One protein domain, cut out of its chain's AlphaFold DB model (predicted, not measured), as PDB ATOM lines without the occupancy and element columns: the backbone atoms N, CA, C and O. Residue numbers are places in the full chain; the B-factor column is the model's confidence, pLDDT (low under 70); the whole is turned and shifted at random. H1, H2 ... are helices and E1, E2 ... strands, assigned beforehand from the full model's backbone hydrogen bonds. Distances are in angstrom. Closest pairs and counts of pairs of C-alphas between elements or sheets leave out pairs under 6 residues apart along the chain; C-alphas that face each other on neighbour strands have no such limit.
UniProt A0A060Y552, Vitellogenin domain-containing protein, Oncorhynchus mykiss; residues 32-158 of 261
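What this domain is: This is residues 32 to 158 of the 261 residues of the protein "Vitellogenin domain-containing protein" of Oncorhynchus mykiss (UniProt A0A060Y552). A long, strongly twisted sheet of six strands curls round one helix, H2, while a second helix, H1, runs along strand E3 of the same sheet. E1, E2 and the long, bending E3 make the body of the sheet; E4 and the link of residues 52 to 65 lie toward one end of the longest axis, the hairpin of E5 and E6 toward the other. The printed part has 127 residues, with E1, E2, E3, E4, H1, E5, E6 and H2 in that order along the chain; the class is mixed, helices and strands. The sheet is branched and its neighbour pairs are antiparallel. The whole is loose, with a radius of gyration of the C-alphas of 17.2 A, and elongated, spanning 51 by 31 by 24 A.

How they stand to each other: Begin at E3, residues 81 to 97, which bends by 54 degrees at residue 88. On one side of it is E2, residues 66 to 78, with N 85 and O 73 2.8 A apart, within hydrogen-bond range. On the other side are E4, residues 103 to 107, with N 95 and O 104 at 2.9 A, and E5, residues 123 to 128, with N 82 and O 125 at 2.8 A. The pairing is staggered: E5 pairs with residues 81 to 84 of E3, E4 with residues 92 to 97. On the other side of E2 from E3 look for the edge strand E1, residues 43 to 51, with N 48 and O 70 at 2.8 A; on the other side of E5 from E3, look for the edge strand E6, residues 132 to 136, with N 134 and O 126 at 2.8 A. E1 to E4 form a meander, each strand the antiparallel neighbour of the one before. H1, residues 111 to 120, is on the sheet at a height of 6.2 A, over E3 and along the strands; the closest C-alphas, Cys 89 and Gln 115, are 5.1 A apart. The sheet curls round H2, residues 143 to 156. H2 only just touches H1, with residue 145 alone and 3 pairs of C-alphas within 8 A; Met 118 and Ile 145 are closest, 6.1 A between C-alphas. In both helices every O i to N i+4 pair is within hydrogen-bond range.

Where its parts are: Find C-alpha 43 at (18.526, -5.032, -44.012), where E1 begins its 25.6 A. E2 measures 35.0 A, and E3 runs 43.2 A to C-alpha 97 at (55.964, -12.797, -38.924). H1 is 14.0 A long, and H2 runs 19.8 A to C-alpha 156 at (29.217, 0.750, -49.557).

The domain as a whole: The farthest C-alphas, Pro 99 and Val 130, are 52.7 A apart. The printed part has no cut. The link from E1 to E2 is long, and within it residues 57 to 62 have pLDDT under 70.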
ATOM      1  N   CYS A  32      18.051   9.519 -55.725       82.62
ATOM      2  CA  CYS A  32      19.204   9.132 -54.950       82.62
ATOM      3  C   CYS A  32      19.860   7.887 -55.565       82.62
ATOM      4  O   CYS A  32      19.238   6.822 -55.621       82.62
ATOM      5  N   PRO A  33      21.148   7.954 -55.927       81.00
ATOM      6  CA  PRO A  33      21.770   6.932 -56.763       81.00
ATOM      7  C   PRO A  33      21.989   5.600 -56.022       81.00
ATOM      8  O   PRO A  33      22.251   4.558 -56.628       81.00
ATOM      9  N   LEU A  34      21.864   5.604 -54.689       86.38
ATOM     10  CA  LEU A  34      21.960   4.412 -53.847       86.38
ATOM     11  C   LEU A  34      20.651   3.610 -53.782       86.38
ATOM     12  O   LEU A  34      20.698   2.421 -53.454       86.38
ATOM     13  N   SER A  35      19.493   4.190 -54.126       86.62
ATOM     14  CA  SER A  35      18.191   3.497 -54.046       86.62
ATOM     15  C   SER A  35      18.063   2.350 -55.057       86.62
ATOM     16  O   SER A  35      17.316   1.377 -54.868       86.62
ATOM     17  N   ALA A  36      18.862   2.394 -56.124       84.44
ATOM     18  CA  ALA A  36      18.986   1.301 -57.073       84.44
ATOM     19  C   ALA A  36      19.623   0.044 -56.443       84.44
ATOM     20  O   ALA A  36      19.233  -1.072 -56.798       84.44
ATOM     21  N   ARG A  37      20.537   0.216 -55.475       86.88
ATOM     22  CA  ARG A  37      21.287  -0.862 -54.799       86.88
ATOM     23  C   ARG A  37      20.647  -1.300 -53.484       86.88
ATOM     24  O   ARG A  37      20.572  -2.499 -53.205       86.88
ATOM     25  N   PHE A  38      20.164  -0.340 -52.702       91.56
ATOM     26  CA  PHE A  38      19.633  -0.551 -51.360       91.56
ATOM     27  C   PHE A  38      18.142  -0.219 -51.324       91.56
ATOM     28  O   PHE A  38      17.735   0.934 -51.437       91.56
ATOM     29  N   LYS A  39      17.312  -1.256 -51.192       92.44
ATOM     30  CA  LYS A  39      15.850  -1.133 -51.198       92.44
ATOM     31  C   LYS A  39      15.322  -0.804 -49.811       92.44
ATOM     32  O   LYS A  39      15.837  -1.305 -48.816       92.44
ATOM     33  N   THR A  40      14.266  -0.000 -49.770       94.62
ATOM     34  CA  THR A  40      13.575   0.379 -48.537       94.62
ATOM     35  C   THR A  40      13.031  -0.836 -47.793       94.62
ATOM     36  O   THR A  40      12.697  -1.867 -48.385       94.62
ATOM     37  N   PHE A  41      12.977  -0.722 -46.468       95.75
ATOM     38  CA  PHE A  41      12.546  -1.770 -45.541       95.75
ATOM     39  C   PHE A  41      13.336  -3.081 -45.685       95.75
ATOM     40  O   PHE A  41      12.824  -4.169 -45.408       95.75
ATOM     41  N   LYS A  42      14.591  -2.990 -46.141       95.50
ATOM     42  CA  LYS A  42      15.545  -4.101 -46.163       95.50
ATOM     43  C   LYS A  42      16.692  -3.848 -45.196       95.50
ATOM     44  O   LYS A  42      17.022  -2.713 -44.859       95.50
ATOM     45  N   LYS A  43      17.297  -4.960 -44.790       96.50
ATOM     46  CA  LYS A  43      18.526  -5.032 -44.012       96.50
ATOM     47  C   LYS A  43      19.554  -5.807 -44.826       96.50
ATOM     48  O   LYS A  43      19.243  -6.883 -45.339       96.50
ATOM     49  N   TYR A  44      20.755  -5.257 -44.935       96.56
ATOM     50  CA  TYR A  44      21.887  -5.874 -45.616       96.56
ATOM     51  C   TYR A  44      22.973  -6.162 -44.590       96.56
ATOM     52  O   TYR A  44      23.322  -5.274 -43.819       96.56
ATOM     53  N   VAL A  45      23.490  -7.389 -44.573       97.62
ATOM     54  CA  VAL A  45      24.495  -7.822 -43.597       97.62
ATOM     55  C   VAL A  45      25.766  -8.209 -44.339       97.62
ATOM     56  O   VAL A  45      25.717  -9.029 -45.254       97.62
ATOM     57  N   TYR A  46      26.889  -7.623 -43.934       97.88
ATOM     58  CA  TYR A  46      28.201  -7.847 -44.530       97.88
ATOM     59  C   TYR A  46      29.233  -8.187 -43.461       97.88
ATOM     60  O   TYR A  46      29.168  -7.692 -42.335       97.88
ATOM     61  N   GLN A  47      30.233  -8.975 -43.847       98.19
ATOM     62  CA  GLN A  47      31.465  -9.092 -43.081       98.19
ATOM     63  C   GLN A  47      32.459  -8.058 -43.606       98.19
ATOM     64  O   GLN A  47      32.918  -8.148 -44.742       98.19
ATOM     65  N   TYR A  48      32.802  -7.082 -42.777       97.88
ATOM     66  CA  TYR A  48      33.804  -6.075 -43.095       97.88
ATOM     67  C   TYR A  48      35.156  -6.484 -42.520       97.88
ATOM     68  O   TYR A  48      35.253  -6.879 -41.357       97.88
ATOM     69  N   THR A  49      36.204  -6.382 -43.334       97.62
ATOM     70  CA  THR A  49      37.593  -6.566 -42.907       97.62
ATOM     71  C   THR A  49      38.446  -5.473 -43.524       97.62
ATOM     72  O   THR A  49      38.357  -5.218 -44.722       97.62
ATOM     73  N   THR A  50      39.292  -4.848 -42.716       95.19
ATOM     74  CA  THR A  50      40.302  -3.897 -43.182       95.19
ATOM     75  C   THR A  50      41.619  -4.165 -42.474       95.19
ATOM     76  O   THR A  50      41.645  -4.533 -41.298       95.19
ATOM     77  N   GLU A  51      42.715  -4.001 -43.199       92.62
ATOM     78  CA  GLU A  51      44.067  -4.099 -42.673       92.62
ATOM     79  C   GLU A  51      44.907  -2.954 -43.227       92.62
ATOM     80  O   GLU A  51      44.753  -2.548 -44.379       92.62
ATOM     81  N   SER A  52      45.805  -2.433 -42.399       89.19
ATOM     82  CA  SER A  52      46.835  -1.494 -42.828       89.19
ATOM     83  C   SER A  52      48.187  -2.149 -42.603       89.19
ATOM     84  O   SER A  52      48.428  -2.729 -41.546       89.19
ATOM     85  N   LYS A  53      49.054  -2.096 -43.613       86.69
ATOM     86  CA  LYS A  53      50.392  -2.688 -43.574       86.69
ATOM     87  C   LYS A  53      51.399  -1.649 -44.036       86.69
ATOM     88  O   LYS A  53      51.287  -1.125 -45.140       86.69
ATOM     89  N   ASN A  54      52.396  -1.387 -43.201       82.56
ATOM     90  CA  ASN A  54      53.564  -0.592 -43.565       82.56
ATOM     91  C   ASN A  54      54.763  -1.521 -43.755       82.56
ATOM     92  O   ASN A  54      54.971  -2.412 -42.934       82.56
ATOM     93  N   GLY A  55      55.553  -1.307 -44.807       78.44
ATOM     94  CA  GLY A  55      56.736  -2.113 -45.101       78.44
ATOM     95  C   GLY A  55      57.641  -1.467 -46.150       78.44
ATOM     96  O   GLY A  55      57.271  -0.474 -46.776       78.44
ATOM     97  N   VAL A  56      58.833  -2.038 -46.334       76.44
ATOM     98  CA  VAL A  56      59.789  -1.626 -47.373       76.44
ATOM     99  C   VAL A  56      59.806  -2.678 -48.473       76.44
ATOM    100  O   VAL A  56      60.256  -3.807 -48.261       76.44
ATOM    101  N   THR A  57      59.314  -2.307 -49.652       69.06
ATOM    102  CA  THR A  57      59.265  -3.196 -50.816       69.06
ATOM    103  C   THR A  57      60.673  -3.657 -51.210       69.06
ATOM    104  O   THR A  57      61.574  -2.840 -51.379       69.06
ATOM    105  N   GLY A  58      60.863  -4.968 -51.385       64.50
ATOM    106  CA  GLY A  58      62.069  -5.553 -51.987       64.50
ATOM    107  C   GLY A  58      63.211  -5.934 -51.036       64.50
ATOM    108  O   GLY A  58      64.065  -6.717 -51.440       64.50
ATOM    109  N   THR A  59      63.234  -5.460 -49.786       61.53
ATOM    110  CA  THR A  59      64.356  -5.725 -48.853       61.53
ATOM    111  C   THR A  59      63.964  -6.454 -47.574       61.53
ATOM    112  O   THR A  59      64.778  -7.201 -47.033       61.53
ATOM    113  N   SER A  60      62.731  -6.299 -47.085       65.81
ATOM    114  CA  SER A  60      62.265  -7.021 -45.898       65.81
ATOM    115  C   SER A  60      60.801  -7.426 -46.040       65.81
ATOM    116  O   SER A  60      59.984  -6.642 -46.510       65.81
ATOM    117  N   LYS A  61      60.457  -8.631 -45.573       68.38
ATOM    118  CA  LYS A  61      59.058  -9.054 -45.403       68.38
ATOM    119  C   LYS A  61      58.426  -8.484 -44.125       68.38
ATOM    120  O   LYS A  61      57.317  -8.863 -43.771       68.38
ATOM    121  N   LEU A  62      59.137  -7.600 -43.416       68.25
ATOM    122  CA  LEU A  62      58.643  -6.980 -42.195       68.25
ATOM    123  C   LEU A  62      57.455  -6.078 -42.527       68.25
ATOM    124  O   LEU A  62      57.596  -5.094 -43.250       68.25
ATOM    125  N   SER A  63      56.289  -6.435 -41.993       75.31
ATOM    126  CA  SER A  63      55.084  -5.623 -42.055       75.31
ATOM    127  C   SER A  63      54.507  -5.440 -40.658       75.31
ATOM    128  O   SER A  63      54.570  -6.342 -39.824       75.31
ATOM    129  N   ASN A  64      53.976  -4.253 -40.393       80.56
ATOM    130  CA  ASN A  64      53.238  -3.963 -39.171       80.56
ATOM    131  C   ASN A  64      51.948  -3.220 -39.517       80.56
ATOM    132  O   ASN A  64      51.919  -2.426 -40.463       80.56
ATOM    133  N   GLY A  65      50.921  -3.442 -38.707       86.50
ATOM    134  CA  GLY A  65      49.745  -2.597 -38.645       86.50
ATOM    135  C   GLY A  65      48.501  -3.312 -38.122       86.50
ATOM    136  O   GLY A  65      48.513  -4.519 -37.852       86.50
ATOM    137  N   PRO A  66      47.424  -2.546 -37.907       92.62
ATOM    138  CA  PRO A  66      46.189  -3.067 -37.358       92.62
ATOM    139  C   PRO A  66      45.372  -3.812 -38.415       92.62
ATOM    140  O   PRO A  66      45.407  -3.501 -39.610       92.62
ATOM    141  N   LYS A  67      44.563  -4.751 -37.938       95.00
ATOM    142  CA  LYS A  67      43.486  -5.406 -38.668       95.00
ATOM    143  C   LYS A  67      42.206  -5.317 -37.851       95.00
ATOM    144  O   LYS A  67      42.180  -5.683 -36.675       95.00
ATOM    145  N   VAL A  68      41.149  -4.855 -38.504       96.81
ATOM    146  CA  VAL A  68      39.808  -4.736 -37.938       96.81
ATOM    147  C   VAL A  68      38.869  -5.644 -38.710       96.81
ATOM    148  O   VAL A  68      38.860  -5.637 -39.942       96.81
ATOM    149  N   THR A  69      38.048  -6.393 -37.985       98.06
ATOM    150  CA  THR A  69      36.931  -7.157 -38.548       98.06
ATOM    151  C   THR A  69      35.654  -6.778 -37.826       98.06
ATOM    152  O   THR A  69      35.680  -6.702 -36.605       98.06
ATOM    153  N   CYS A  70      34.551  -6.578 -38.537       98.25
ATOM    154  CA  CYS A  70      33.243  -6.297 -37.944       98.25
ATOM    155  C   CYS A  70      32.138  -6.935 -38.788       98.25
ATOM    156  O   CYS A  70      32.233  -6.966 -40.017       98.25
ATOM    157  N   GLN A  71      31.059  -7.364 -38.147       98.56
ATOM    158  CA  GLN A  71      29.778  -7.538 -38.820       98.56
ATOM    159  C   GLN A  71      29.138  -6.160 -38.992       98.56
ATOM    160  O   GLN A  71      29.054  -5.374 -38.047       98.56
ATOM    161  N   VAL A  72      28.703  -5.857 -40.208       98.44
ATOM    162  CA  VAL A  72      28.077  -4.586 -40.567       98.44
ATOM    163  C   VAL A  72      26.648  -4.856 -40.999       98.44
ATOM    164  O   VAL A  72      26.425  -5.639 -41.921       98.44
ATOM    165  N   GLU A  73      25.689  -4.180 -40.375       98.38
ATOM    166  CA  GLU A  73      24.294  -4.185 -40.807       98.38
ATOM    167  C   GLU A  73      23.907  -2.800 -41.316       98.38
ATOM    168  O   GLU A  73      24.052  -1.802 -40.613       98.38
ATOM    169  N   LEU A  74      23.407  -2.740 -42.548       97.75
ATOM    170  CA  LEU A  74      22.864  -1.530 -43.147       97.75
ATOM    171  C   LEU A  74      21.348  -1.679 -43.277       97.75
ATOM    172  O   LEU A  74      20.856  -2.468 -44.092       97.75
ATOM    173  N   GLU A  75      20.611  -0.924 -42.473       98.06
ATOM    174  CA  GLU A  75      19.154  -0.833 -42.541       98.06
ATOM    175  C   GLU A  75      18.723   0.344 -43.414       98.06
ATOM    176  O   GLU A  75      19.339   1.409 -43.377       98.06
ATOM    177  N   VAL A  76      17.643   0.164 -44.178       97.06
ATOM    178  CA  VAL A  76      17.089   1.183 -45.085       97.06
ATOM    179  C   VAL A  76      15.660   1.541 -44.648       97.06
ATOM    180  O   VAL A  76      14.699   1.053 -45.249       97.06
ATOM    181  N   PRO A  77      15.465   2.329 -43.575       96.69
ATOM    182  CA  PRO A  77      14.126   2.664 -43.075       96.69
ATOM    183  C   PRO A  77      13.278   3.439 -44.089       96.69
ATOM    184  O   PRO A  77      12.073   3.223 -44.173       96.69
ATOM    185  N   GLN A  78      13.900   4.314 -44.877       94.69
ATOM    186  CA  GLN A  78      13.261   5.057 -45.960       94.69
ATOM    187  C   GLN A  78      14.231   5.198 -47.130       94.69
ATOM    188  O   GLN A  78      15.419   4.899 -47.000       94.69
ATOM    189  N   GLU A  79      13.733   5.639 -48.282       91.69
ATOM    190  CA  GLU A  79      14.591   5.840 -49.441       91.69
ATOM    191  C   GLU A  79      15.694   6.844 -49.094       91.69
ATOM    192  O   GLU A  79      15.438   7.950 -48.625       91.69
ATOM    193  N   CYS A  80      16.938   6.403 -49.260       89.88
ATOM    194  CA  CYS A  80      18.135   7.209 -49.044       89.88
ATOM    195  C   CYS A  80      18.314   7.810 -47.662       89.88
ATOM    196  O   CYS A  80      19.028   8.796 -47.467       89.88
ATOM    197  N   SER A  81      17.736   7.138 -46.676       95.25
ATOM    198  CA  SER A  81      18.204   7.222 -45.306       95.25
ATOM    199  C   SER A  81      18.526   5.831 -44.809       95.25
ATOM    200  O   SER A  81      17.767   4.886 -45.023       95.25
ATOM    201  N   PHE A  82      19.667   5.724 -44.151       96.94
ATOM    202  CA  PHE A  82      20.248   4.465 -43.738       96.94
ATOM    203  C   PHE A  82      20.622   4.523 -42.267       96.94
ATOM    204  O   PHE A  82      20.942   5.588 -41.732       96.94
ATOM    205  N   VAL A  83      20.620   3.362 -41.625       98.25
ATOM    206  CA  VAL A  83      21.163   3.194 -40.279       98.25
ATOM    207  C   VAL A  83      22.217   2.100 -40.334       98.25
ATOM    208  O   VAL A  83      21.932   0.965 -40.715       98.25
ATOM    209  N   LEU A  84      23.451   2.468 -40.003       98.50
ATOM    210  CA  LEU A  84      24.591   1.566 -39.949       98.50
ATOM    211  C   LEU A  84      24.772   1.068 -38.516       98.50
ATOM    212  O   LEU A  84      25.063   1.854 -37.610       98.50
ATOM    213  N   HIS A  85      24.667  -0.241 -38.336       98.38
ATOM    214  CA  HIS A  85      25.039  -0.933 -37.113       98.38
ATOM    215  C   HIS A  85      26.326  -1.719 -37.340       98.38
ATOM    216  O   HIS A  85      26.554  -2.289 -38.408       98.38
ATOM    217  N   THR A  86      27.164  -1.765 -36.315       98.31
ATOM    218  CA  THR A  86      28.356  -2.611 -36.288       98.31
ATOM    219  C   THR A  86      28.288  -3.507 -35.066       98.31
ATOM    220  O   THR A  86      27.916  -3.034 -33.997       98.31
ATOM    221  N   ALA A  87      28.626  -4.779 -35.240       97.88
ATOM    222  CA  ALA A  87      28.601  -5.811 -34.210       97.88
ATOM    223  C   ALA A  87      29.786  -6.761 -34.395       97.88
ATOM    224  O   ALA A  87      30.374  -6.823 -35.478       97.88
ATOM    225  N   ASN A  88      30.116  -7.530 -33.360       97.50
ATOM    226  CA  ASN A  88      31.182  -8.531 -33.383       97.50
ATOM    227  C   ASN A  88      32.505  -7.947 -33.909       97.50
ATOM    228  O   ASN A  88      33.180  -8.548 -34.752       97.50
ATOM    229  N   CYS A  89      32.834  -6.731 -33.467       98.00
ATOM    230  CA  CYS A  89      34.040  -6.045 -33.905       98.00
ATOM    231  C   CYS A  89      35.274  -6.577 -33.167       98.00
ATOM    232  O   CYS A  89      35.295  -6.622 -31.944       98.00
ATOM    233  N   ALA A  90      36.334  -6.911 -33.900       97.62
ATOM    234  CA  ALA A  90      37.613  -7.332 -33.341       97.62
ATOM    235  C   ALA A  90      38.746  -6.452 -33.870       97.62
ATOM    236  O   ALA A  90      38.827  -6.174 -35.070       97.62
ATOM    237  N   LEU A  91      39.632  -6.041 -32.962       97.31
ATOM    238  CA  LEU A  91      40.857  -5.309 -33.264       97.31
ATOM    239  C   LEU A  91      42.064  -6.196 -32.966       97.31
ATOM    240  O   LEU A  91      42.253  -6.684 -31.851       97.31
ATOM    241  N   SER A  92      42.894  -6.373 -33.981       95.88
ATOM    242  CA  SER A  92      44.116  -7.161 -33.905       95.88
ATOM    243  C   SER A  92      45.280  -6.405 -34.527       95.88
ATOM    244  O   SER A  92      45.085  -5.502 -35.335       95.88
ATOM    245  N   GLU A  93      46.494  -6.762 -34.147       93.25
ATOM    246  CA  GLU A  93      47.724  -6.168 -34.660       93.25
ATOM    247  C   GLU A  93      48.738  -7.256 -34.993       93.25
ATOM    248  O   GLU A  93      48.671  -8.377 -34.471       93.25
ATOM    249  N   VAL A  94      49.661  -6.943 -35.901       90.00
ATOM    250  CA  VAL A  94      50.740  -7.868 -36.251       90.00
ATOM    251  C   VAL A  94      51.638  -8.069 -35.035       90.00
ATOM    252  O   VAL A  94      52.211  -7.124 -34.504       90.00
ATOM    253  N   SER A  95      51.772  -9.322 -34.609       87.25
ATOM    254  CA  SER A  95      52.586  -9.690 -33.447       87.25
ATOM    255  C   SER A  95      53.936 -10.283 -33.837       87.25
ATOM    256  O   SER A  95      54.958  -9.972 -33.234       87.25
ATOM    257  N   VAL A  96      53.937 -11.164 -34.834       84.50
ATOM    258  CA  VAL A  96      55.103 -11.903 -35.320       84.50
ATOM    259  C   VAL A  96      54.903 -12.136 -36.813       84.50
ATOM    260  O   VAL A  96      53.772 -12.142 -37.296       84.50
ATOM    261  N   ILE A  97      55.995 -12.337 -37.537       83.06
ATOM    262  CA  ILE A  97      55.964 -12.797 -38.924       83.06
ATOM    263  C   ILE A  97      56.364 -14.260 -38.930       83.06
ATOM    264  O   ILE A  97      57.374 -14.626 -38.324       83.06
ATOM    265  N   ASP A  98      55.538 -15.094 -39.547       83.06
ATOM    266  CA  ASP A  98      55.789 -16.527 -39.598       83.06
ATOM    267  C   ASP A  98      56.988 -16.869 -40.518       83.06
ATOM    268  O   ASP A  98      57.504 -16.008 -41.240       83.06
ATOM    269  N   PRO A  99      57.477 -18.123 -40.506       82.56
ATOM    270  CA  PRO A  99      58.582 -18.541 -41.372       82.56
ATOM    271  C   PRO A  99      58.303 -18.392 -42.878       82.56
ATOM    272  O   PRO A  99      59.242 -18.355 -43.676       82.56
ATOM    273  N   GLN A 100      57.035 -18.319 -43.285       82.88
ATOM    274  CA  GLN A 100      56.602 -18.126 -44.669       82.88
ATOM    275  C   GLN A 100      56.655 -16.639 -45.072       82.88
ATOM    276  O   GLN A 100      56.814 -16.309 -46.257       82.88
ATOM    277  N   GLY A 101      56.672 -15.741 -44.087       78.81
ATOM    278  CA  GLY A 101      56.707 -14.298 -44.266       78.81
ATOM    279  C   GLY A 101      55.342 -13.632 -44.135       78.81
ATOM    280  O   GLY A 101      55.225 -12.466 -44.509       78.81
ATOM    281  N   GLU A 102      54.337 -14.341 -43.624       83.50
ATOM    282  CA  GLU A 102      52.989 -13.825 -43.422       83.50
ATOM    283  C   GLU A 102      52.814 -13.251 -42.003       83.50
ATOM    284  O   GLU A 102      53.348 -13.788 -41.023       83.50
ATOM    285  N   PRO A 103      52.078 -12.136 -41.857       86.00
ATOM    286  CA  PRO A 103      51.842 -11.521 -40.560       86.00
ATOM    287  C   PRO A 103      50.866 -12.346 -39.711       86.00
ATOM    288  O   PRO A 103      49.731 -12.618 -40.107       86.00
ATOM    289  N   VAL A 104      51.281 -12.669 -38.486       89.25
ATOM    290  CA  VAL A 104      50.452 -13.333 -37.476       89.25
ATOM    291  C   VAL A 104      49.813 -12.287 -36.570       89.25
ATOM    292  O   VAL A 104      50.490 -11.608 -35.788       89.25
ATOM    293  N   TYR A 105      48.487 -12.196 -36.643       91.44
ATOM    294  CA  TYR A 105      47.691 -11.244 -35.876       91.44
ATOM    295  C   TYR A 105      47.362 -11.766 -34.477       91.44
ATOM    296  O   TYR A 105      46.998 -12.930 -34.300       91.44
ATOM    297  N   ARG A 106      47.446 -10.886 -33.478       93.81
ATOM    298  CA  ARG A 106      46.933 -11.121 -32.119       93.81
ATOM    299  C   ARG A 106      46.034  -9.970 -31.702       93.81
ATOM    300  O   ARG A 106      46.124  -8.885 -32.268       93.81
ATOM    301  N   GLN A 107      45.152 -10.222 -30.739       95.56
ATOM    302  CA  GLN A 107      44.277  -9.194 -30.183       95.56
ATOM    303  C   GLN A 107      45.115  -8.016 -29.674       95.56
ATOM    304  O   GLN A 107      46.066  -8.218 -28.919       95.56
ATOM    305  N   ALA A 108      44.773  -6.809 -30.121       94.44
ATOM    306  CA  ALA A 108      45.503  -5.606 -29.751       94.44
ATOM    307  C   ALA A 108      45.151  -5.165 -28.325       94.44
ATOM    308  O   ALA A 108      44.066  -5.458 -27.805       94.44
ATOM    309  N   ALA A 109      46.036  -4.386 -27.706       94.00
ATOM    310  CA  ALA A 109      45.716  -3.720 -26.449       94.00
ATOM    311  C   ALA A 109      44.487  -2.803 -26.616       94.00
ATOM    312  O   ALA A 109      44.412  -1.999 -27.544       94.00
ATOM    313  N   GLY A 110      43.508  -2.922 -25.715       95.00
ATOM    314  CA  GLY A 110      42.276  -2.125 -25.765       95.00
ATOM    315  C   GLY A 110      41.221  -2.608 -26.770       95.00
ATOM    316  O   GLY A 110      40.256  -1.882 -27.005       95.00
ATOM    317  N   ALA A 111      41.359  -3.814 -27.334       96.56
ATOM    318  CA  ALA A 111      40.378  -4.380 -28.266       96.56
ATOM    319  C   ALA A 111      38.944  -4.431 -27.699       96.56
ATOM    320  O   ALA A 111      38.006  -4.134 -28.431       96.56
ATOM    321  N   ASP A 112      38.771  -4.703 -26.402       97.69
ATOM    322  CA  ASP A 112      37.441  -4.743 -25.770       97.69
ATOM    323  C   ASP A 112      36.789  -3.351 -25.733       97.69
ATOM    324  O   ASP A 112      35.605  -3.190 -26.030       97.69
ATOM    325  N   ALA A 113      37.574  -2.313 -25.422       97.62
ATOM    326  CA  ALA A 113      37.102  -0.930 -25.437       97.62
ATOM    327  C   ALA A 113      36.783  -0.465 -26.866       97.62
ATOM    328  O   ALA A 113      35.804   0.248 -27.085       97.62
ATOM    329  N   PHE A 114      37.589  -0.896 -27.842       97.81
ATOM    330  CA  PHE A 114      37.332  -0.662 -29.259       97.81
ATOM    331  C   PHE A 114      36.019  -1.310 -29.710       97.81
ATOM    332  O   PHE A 114      35.197  -0.640 -30.336       97.81
ATOM    333  N   GLN A 115      35.810  -2.583 -29.367       98.25
ATOM    334  CA  GLN A 115      34.586  -3.308 -29.684       98.25
ATOM    335  C   GLN A 115      33.378  -2.593 -29.080       98.25
ATOM    336  O   GLN A 115      32.463  -2.218 -29.809       98.25
ATOM    337  N   ALA A 116      33.421  -2.306 -27.777       98.06
ATOM    338  CA  ALA A 116      32.347  -1.593 -27.096       98.06
ATOM    339  C   ALA A 116      32.040  -0.245 -27.768       98.06
ATOM    340  O   ALA A 116      30.875   0.083 -27.971       98.06
ATOM    341  N   ALA A 117      33.059   0.525 -28.161       98.12
ATOM    342  CA  ALA A 117      32.863   1.824 -28.800       98.12
ATOM    343  C   ALA A 117      32.286   1.725 -30.223       98.12
ATOM    344  O   ALA A 117      31.425   2.530 -30.579       98.12
ATOM    345  N   MET A 118      32.718   0.744 -31.026       98.06
ATOM    346  CA  MET A 118      32.139   0.485 -32.350       98.06
ATOM    347  C   MET A 118      30.651   0.130 -32.235       98.06
ATOM    348  O   MET A 118      29.828   0.704 -32.948       98.06
ATOM    349  N   GLU A 119      30.306  -0.774 -31.314       97.81
ATOM    350  CA  GLU A 119      28.961  -1.352 -31.171       97.81
ATOM    351  C   GLU A 119      27.962  -0.446 -30.433       97.81
ATOM    352  O   GLU A 119      26.753  -0.616 -30.582       97.81
ATOM    353  N   LYS A 120      28.444   0.539 -29.665       97.62
ATOM    354  CA  LYS A 120      27.608   1.388 -28.802       97.62
ATOM    355  C   LYS A 120      26.535   2.177 -29.557       97.62
ATOM    356  O   LYS A 120      25.375   2.166 -29.155       97.62
ATOM    357  N   ASN A 121      26.933   2.898 -30.606       97.62
ATOM    358  CA  ASN A 121      26.089   3.899 -31.261       97.62
ATOM    359  C   ASN A 121      25.853   3.533 -32.739       97.62
ATOM    360  O   ASN A 121      26.827   3.392 -33.485       97.62
ATOM    361  N   PRO A 122      24.599   3.408 -33.213       97.62
ATOM    362  CA  PRO A 122      24.327   3.299 -34.642       97.62
ATOM    363  C   PRO A 122      24.581   4.636 -35.345       97.62
ATOM    364  O   PRO A 122      24.305   5.699 -34.793       97.62
ATOM    365  N   LEU A 123      25.059   4.590 -36.589       98.31
ATOM    366  CA  LEU A 123      25.304   5.793 -37.384       98.31
ATOM    367  C   LEU A 123      24.173   6.007 -38.389       98.31
ATOM    368  O   LEU A 123      23.953   5.188 -39.282       98.31
ATOM    369  N   LYS A 124      23.463   7.127 -38.247       98.00
ATOM    370  CA  LYS A 124      22.392   7.536 -39.164       98.00
ATOM    371  C   LYS A 124      23.005   8.275 -40.353       98.00
ATOM    372  O   LYS A 124      23.885   9.122 -40.184       98.00
ATOM    373  N   ILE A 125      22.542   7.948 -41.551       95.94
ATOM    374  CA  ILE A 125      23.095   8.435 -42.817       95.94
ATOM    375  C   ILE A 125      21.940   8.904 -43.689       95.94
ATOM    376  O   ILE A 125      20.929   8.211 -43.790       95.94
ATOM    377  N   THR A 126      22.097  10.034 -44.364       93.75
ATOM    378  CA  THR A 126      21.184  10.457 -45.431       93.75
ATOM    379  C   THR A 126      21.975  10.802 -46.681       93.75
ATOM    380  O   THR A 126      23.157  11.141 -46.611       93.75
ATOM    381  N   TRP A 127      21.331  10.691 -47.838       90.69
ATOM    382  CA  TRP A 127      21.840  11.278 -49.069       90.69
ATOM    383  C   TRP A 127      20.967  12.469 -49.453       90.69
ATOM    384  O   TRP A 127      19.741  12.369 -49.456       90.69
ATOM    385  N   GLU A 128      21.601  13.589 -49.776       85.88
ATOM    386  CA  GLU A 128      20.942  14.811 -50.225       85.88
ATOM    387  C   GLU A 128      21.474  15.214 -51.614       85.88
ATOM    388  O   GLU A 128      22.686  15.155 -51.818       85.88
ATOM    389  N   PRO A 129      20.629  15.704 -52.543       77.62
ATOM    390  CA  PRO A 129      21.030  16.049 -53.915       77.62
ATOM    391  C   PRO A 129      22.272  16.939 -54.050       77.62
ATOM    392  O   PRO A 129      23.116  16.708 -54.909       77.62
ATOM    393  N   VAL A 130      22.400  17.959 -53.196       73.75
ATOM    394  CA  VAL A 130      23.470  18.970 -53.303       73.75
ATOM    395  C   VAL A 130      24.708  18.592 -52.492       73.75
ATOM    396  O   VAL A 130      25.830  18.886 -52.893       73.75
ATOM    397  N   VAL A 131      24.517  17.968 -51.328       77.44
ATOM    398  CA  VAL A 131      25.612  17.694 -50.379       77.44
ATOM    399  C   VAL A 131      26.136  16.261 -50.496       77.44
ATOM    400  O   VAL A 131      27.244  15.967 -50.058       77.44
ATOM    401  N   GLY A 132      25.375  15.364 -51.119       83.06
ATOM    402  CA  GLY A 132      25.678  13.944 -51.156       83.06
ATOM    403  C   GLY A 132      25.447  13.296 -49.795       83.06
ATOM    404  O   GLY A 132      24.404  13.488 -49.175       83.06
ATOM    405  N   ILE A 133      26.410  12.499 -49.334       87.56
ATOM    406  CA  ILE A 133      26.285  11.756 -48.075       87.56
ATOM    407  C   ILE A 133      26.431  12.698 -46.878       87.56
ATOM    408  O   ILE A 133      27.461  13.348 -46.706       87.56
ATOM    409  N   ARG A 134      25.438  12.684 -45.987       91.62
ATOM    410  CA  ARG A 134      25.502  13.294 -44.659       91.62
ATOM    411  C   ARG A 134      25.444  12.243 -43.565       91.62
ATOM    412  O   ARG A 134      24.706  11.264 -43.652       91.62
ATOM    413  N   LEU A 135      26.238  12.472 -42.525       94.38
ATOM    414  CA  LEU A 135      26.381  11.586 -41.375       94.38
ATOM    415  C   LEU A 135      25.880  12.294 -40.121       94.38
ATOM    416  O   LEU A 135      26.246  13.444 -39.881       94.38
ATOM    417  N   TYR A 136      25.111  11.581 -39.303       96.88
ATOM    418  CA  TYR A 136      24.592  12.065 -38.025       96.88
ATOM    419  C   TYR A 136      25.092  11.142 -36.906       96.88
ATOM    420  O   TYR A 136      24.370  10.223 -36.504       96.88
ATOM    421  N   PRO A 137      26.352  11.319 -36.463       97.38
ATOM    422  CA  PRO A 137      26.904  10.577 -35.336       97.38
ATOM    423  C   PRO A 137      26.293  11.050 -34.017       97.38
ATOM    424  O   PRO A 137      25.837  12.192 -33.902       97.38
ATOM    425  N   GLU A 138      26.331  10.188 -33.006       97.12
ATOM    426  CA  GLU A 138      25.979  10.594 -31.646       97.12
ATOM    427  C   GLU A 138      27.077  11.515 -31.064       97.12
ATOM    428  O   GLU A 138      28.256  11.344 -31.396       97.12
ATOM    429  N   PRO A 139      26.741  12.503 -30.209       94.44
ATOM    430  CA  PRO A 139      27.695  13.529 -29.761       94.44
ATOM    431  C   PRO A 139      28.926  12.992 -29.022       94.44
ATOM    432  O   PRO A 139      29.959  13.655 -28.980       94.44
ATOM    433  N   ASP A 140      28.805  11.815 -28.410       94.25
ATOM    434  CA  ASP A 140      29.852  11.159 -27.634       94.25
ATOM    435  C   ASP A 140      30.655  10.128 -28.444       94.25
ATOM    436  O   ASP A 140      31.514   9.442 -27.884       94.25
ATOM    437  N   GLU A 141      30.400  10.003 -29.750       96.81
ATOM    438  CA  GLU A 141      31.109   9.058 -30.604       96.81
ATOM    439  C   GLU A 141      32.563   9.507 -30.850       96.81
ATOM    440  O   GLU A 141      32.802  10.580 -31.418       96.81
ATOM    441  N   PRO A 142      33.569   8.694 -30.468       96.75
ATOM    442  CA  PRO A 142      34.962   9.058 -30.679       96.75
ATOM    443  C   PRO A 142      35.293   9.218 -32.168       96.75
ATOM    444  O   PRO A 142      34.908   8.401 -33.006       96.75
ATOM    445  N   VAL A 143      36.084  10.238 -32.510       95.19
ATOM    446  CA  VAL A 143      36.409  10.574 -33.911       95.19
ATOM    447  C   VAL A 143      37.073   9.411 -34.656       95.19
ATOM    448  O   VAL A 143      36.799   9.196 -35.835       95.19
ATOM    449  N   ASN A 144      37.925   8.633 -33.985       93.75
ATOM    450  CA  ASN A 144      38.568   7.453 -34.567       93.75
ATOM    451  C   ASN A 144      37.558   6.345 -34.914       93.75
ATOM    452  O   ASN A 144      37.680   5.735 -35.972       93.75
ATOM    453  N   ILE A 145      36.545   6.128 -34.071       97.50
ATOM    454  CA  ILE A 145      35.456   5.169 -34.315       97.50
ATOM    455  C   ILE A 145      34.605   5.638 -35.497       97.50
ATOM    456  O   ILE A 145      34.377   4.885 -36.446       97.50
ATOM    457  N   LEU A 146      34.238   6.921 -35.504       97.12
ATOM    458  CA  LEU A 146      33.495   7.522 -36.608       97.12
ATOM    459  C   LEU A 146      34.262   7.435 -37.937       97.12
ATOM    460  O   LEU A 146      33.662   7.183 -38.978       97.12
ATOM    461  N   ASN A 147      35.587   7.593 -37.927       94.50
ATOM    462  CA  ASN A 147      36.414   7.455 -39.131       94.50
ATOM    463  C   ASN A 147      36.428   6.025 -39.688       94.50
ATOM    464  O   ASN A 147      36.427   5.851 -40.906       94.50
ATOM    465  N   ILE A 148      36.369   5.001 -38.834       95.81
ATOM    466  CA  ILE A 148      36.246   3.608 -39.289       95.81
ATOM    467  C   ILE A 148      34.871   3.378 -39.923       95.81
ATOM    468  O   ILE A 148      34.784   2.799 -41.008       95.81
ATOM    469  N   LYS A 149      33.800   3.910 -39.318       97.62
ATOM    470  CA  LYS A 149      32.450   3.870 -39.906       97.62
ATOM    471  C   LYS A 149      32.373   4.634 -41.234       97.62
ATOM    472  O   LYS A 149      31.761   4.136 -42.175       97.62
ATOM    473  N   ARG A 150      33.056   5.779 -41.370       94.88
ATOM    474  CA  ARG A 150      33.220   6.491 -42.656       94.88
ATOM    475  C   ARG A 150      33.876   5.608 -43.718       94.88
ATOM    476  O   ARG A 150      33.408   5.601 -44.852       94.88
ATOM    477  N   GLY A 151      34.905   4.842 -43.350       93.69
ATOM    478  CA  GLY A 151      35.545   3.861 -44.233       93.69
ATOM    479  C   GLY A 151      34.569   2.802 -44.745       93.69
ATOM    480  O   GLY A 151      34.473   2.588 -45.952       93.69
ATOM    481  N   ILE A 152      33.772   2.214 -43.845       96.19
ATOM    482  CA  ILE A 152      32.714   1.255 -44.204       96.19
ATOM    483  C   ILE A 152      31.716   1.889 -45.186       96.19
ATOM    484  O   ILE A 152      31.416   1.307 -46.226       96.19
ATOM    485  N   ILE A 153      31.232   3.099 -44.897       94.00
ATOM    486  CA  ILE A 153      30.266   3.806 -45.755       94.00
ATOM    487  C   ILE A 153      30.862   4.099 -47.130       94.00
ATOM    488  O   ILE A 153      30.192   3.895 -48.137       94.00
ATOM    489  N   SER A 154      32.124   4.527 -47.191       91.00
ATOM    490  CA  SER A 154      32.810   4.778 -48.459       91.00
ATOM    491  C   SER A 154      32.922   3.516 -49.311       91.00
ATOM    492  O   SER A 154      32.833   3.613 -50.531       91.00
ATOM    493  N   ALA A 155      33.082   2.338 -48.698       91.94
ATOM    494  CA  ALA A 155      33.074   1.068 -49.419       91.94
ATOM    495  C   ALA A 155      31.669   0.696 -49.929       91.94
ATOM    496  O   ALA A 155      31.546   0.150 -51.018       91.94
ATOM    497  N   LEU A 156      30.612   1.017 -49.176       91.94
ATOM    498  CA  LEU A 156      29.217   0.750 -49.557       91.94
ATOM    499  C   LEU A 156      28.658   1.762 -50.579       91.94
ATOM    500  O   LEU A 156      27.645   1.487 -51.223       91.94
ATOM    501  N   ASN A 157      29.289   2.929 -50.725       87.38
ATOM    502  CA  ASN A 157      28.826   4.031 -51.568       87.38
ATOM    503  C   ASN A 157      29.191   3.842 -53.053       87.38
ATOM    504  O   ASN A 157      30.001   4.591 -53.604       87.38
ATOM    505  N   VAL A 158      28.584   2.854 -53.714       83.75
ATOM    506  CA  VAL A 158      28.743   2.648 -55.164       83.75
ATOM    507  C   VAL A 158      27.410   2.875 -55.887       83.75
ATOM    508  O   VAL A 158      26.517   2.025 -55.796       83.75
TER     509      VAL A 158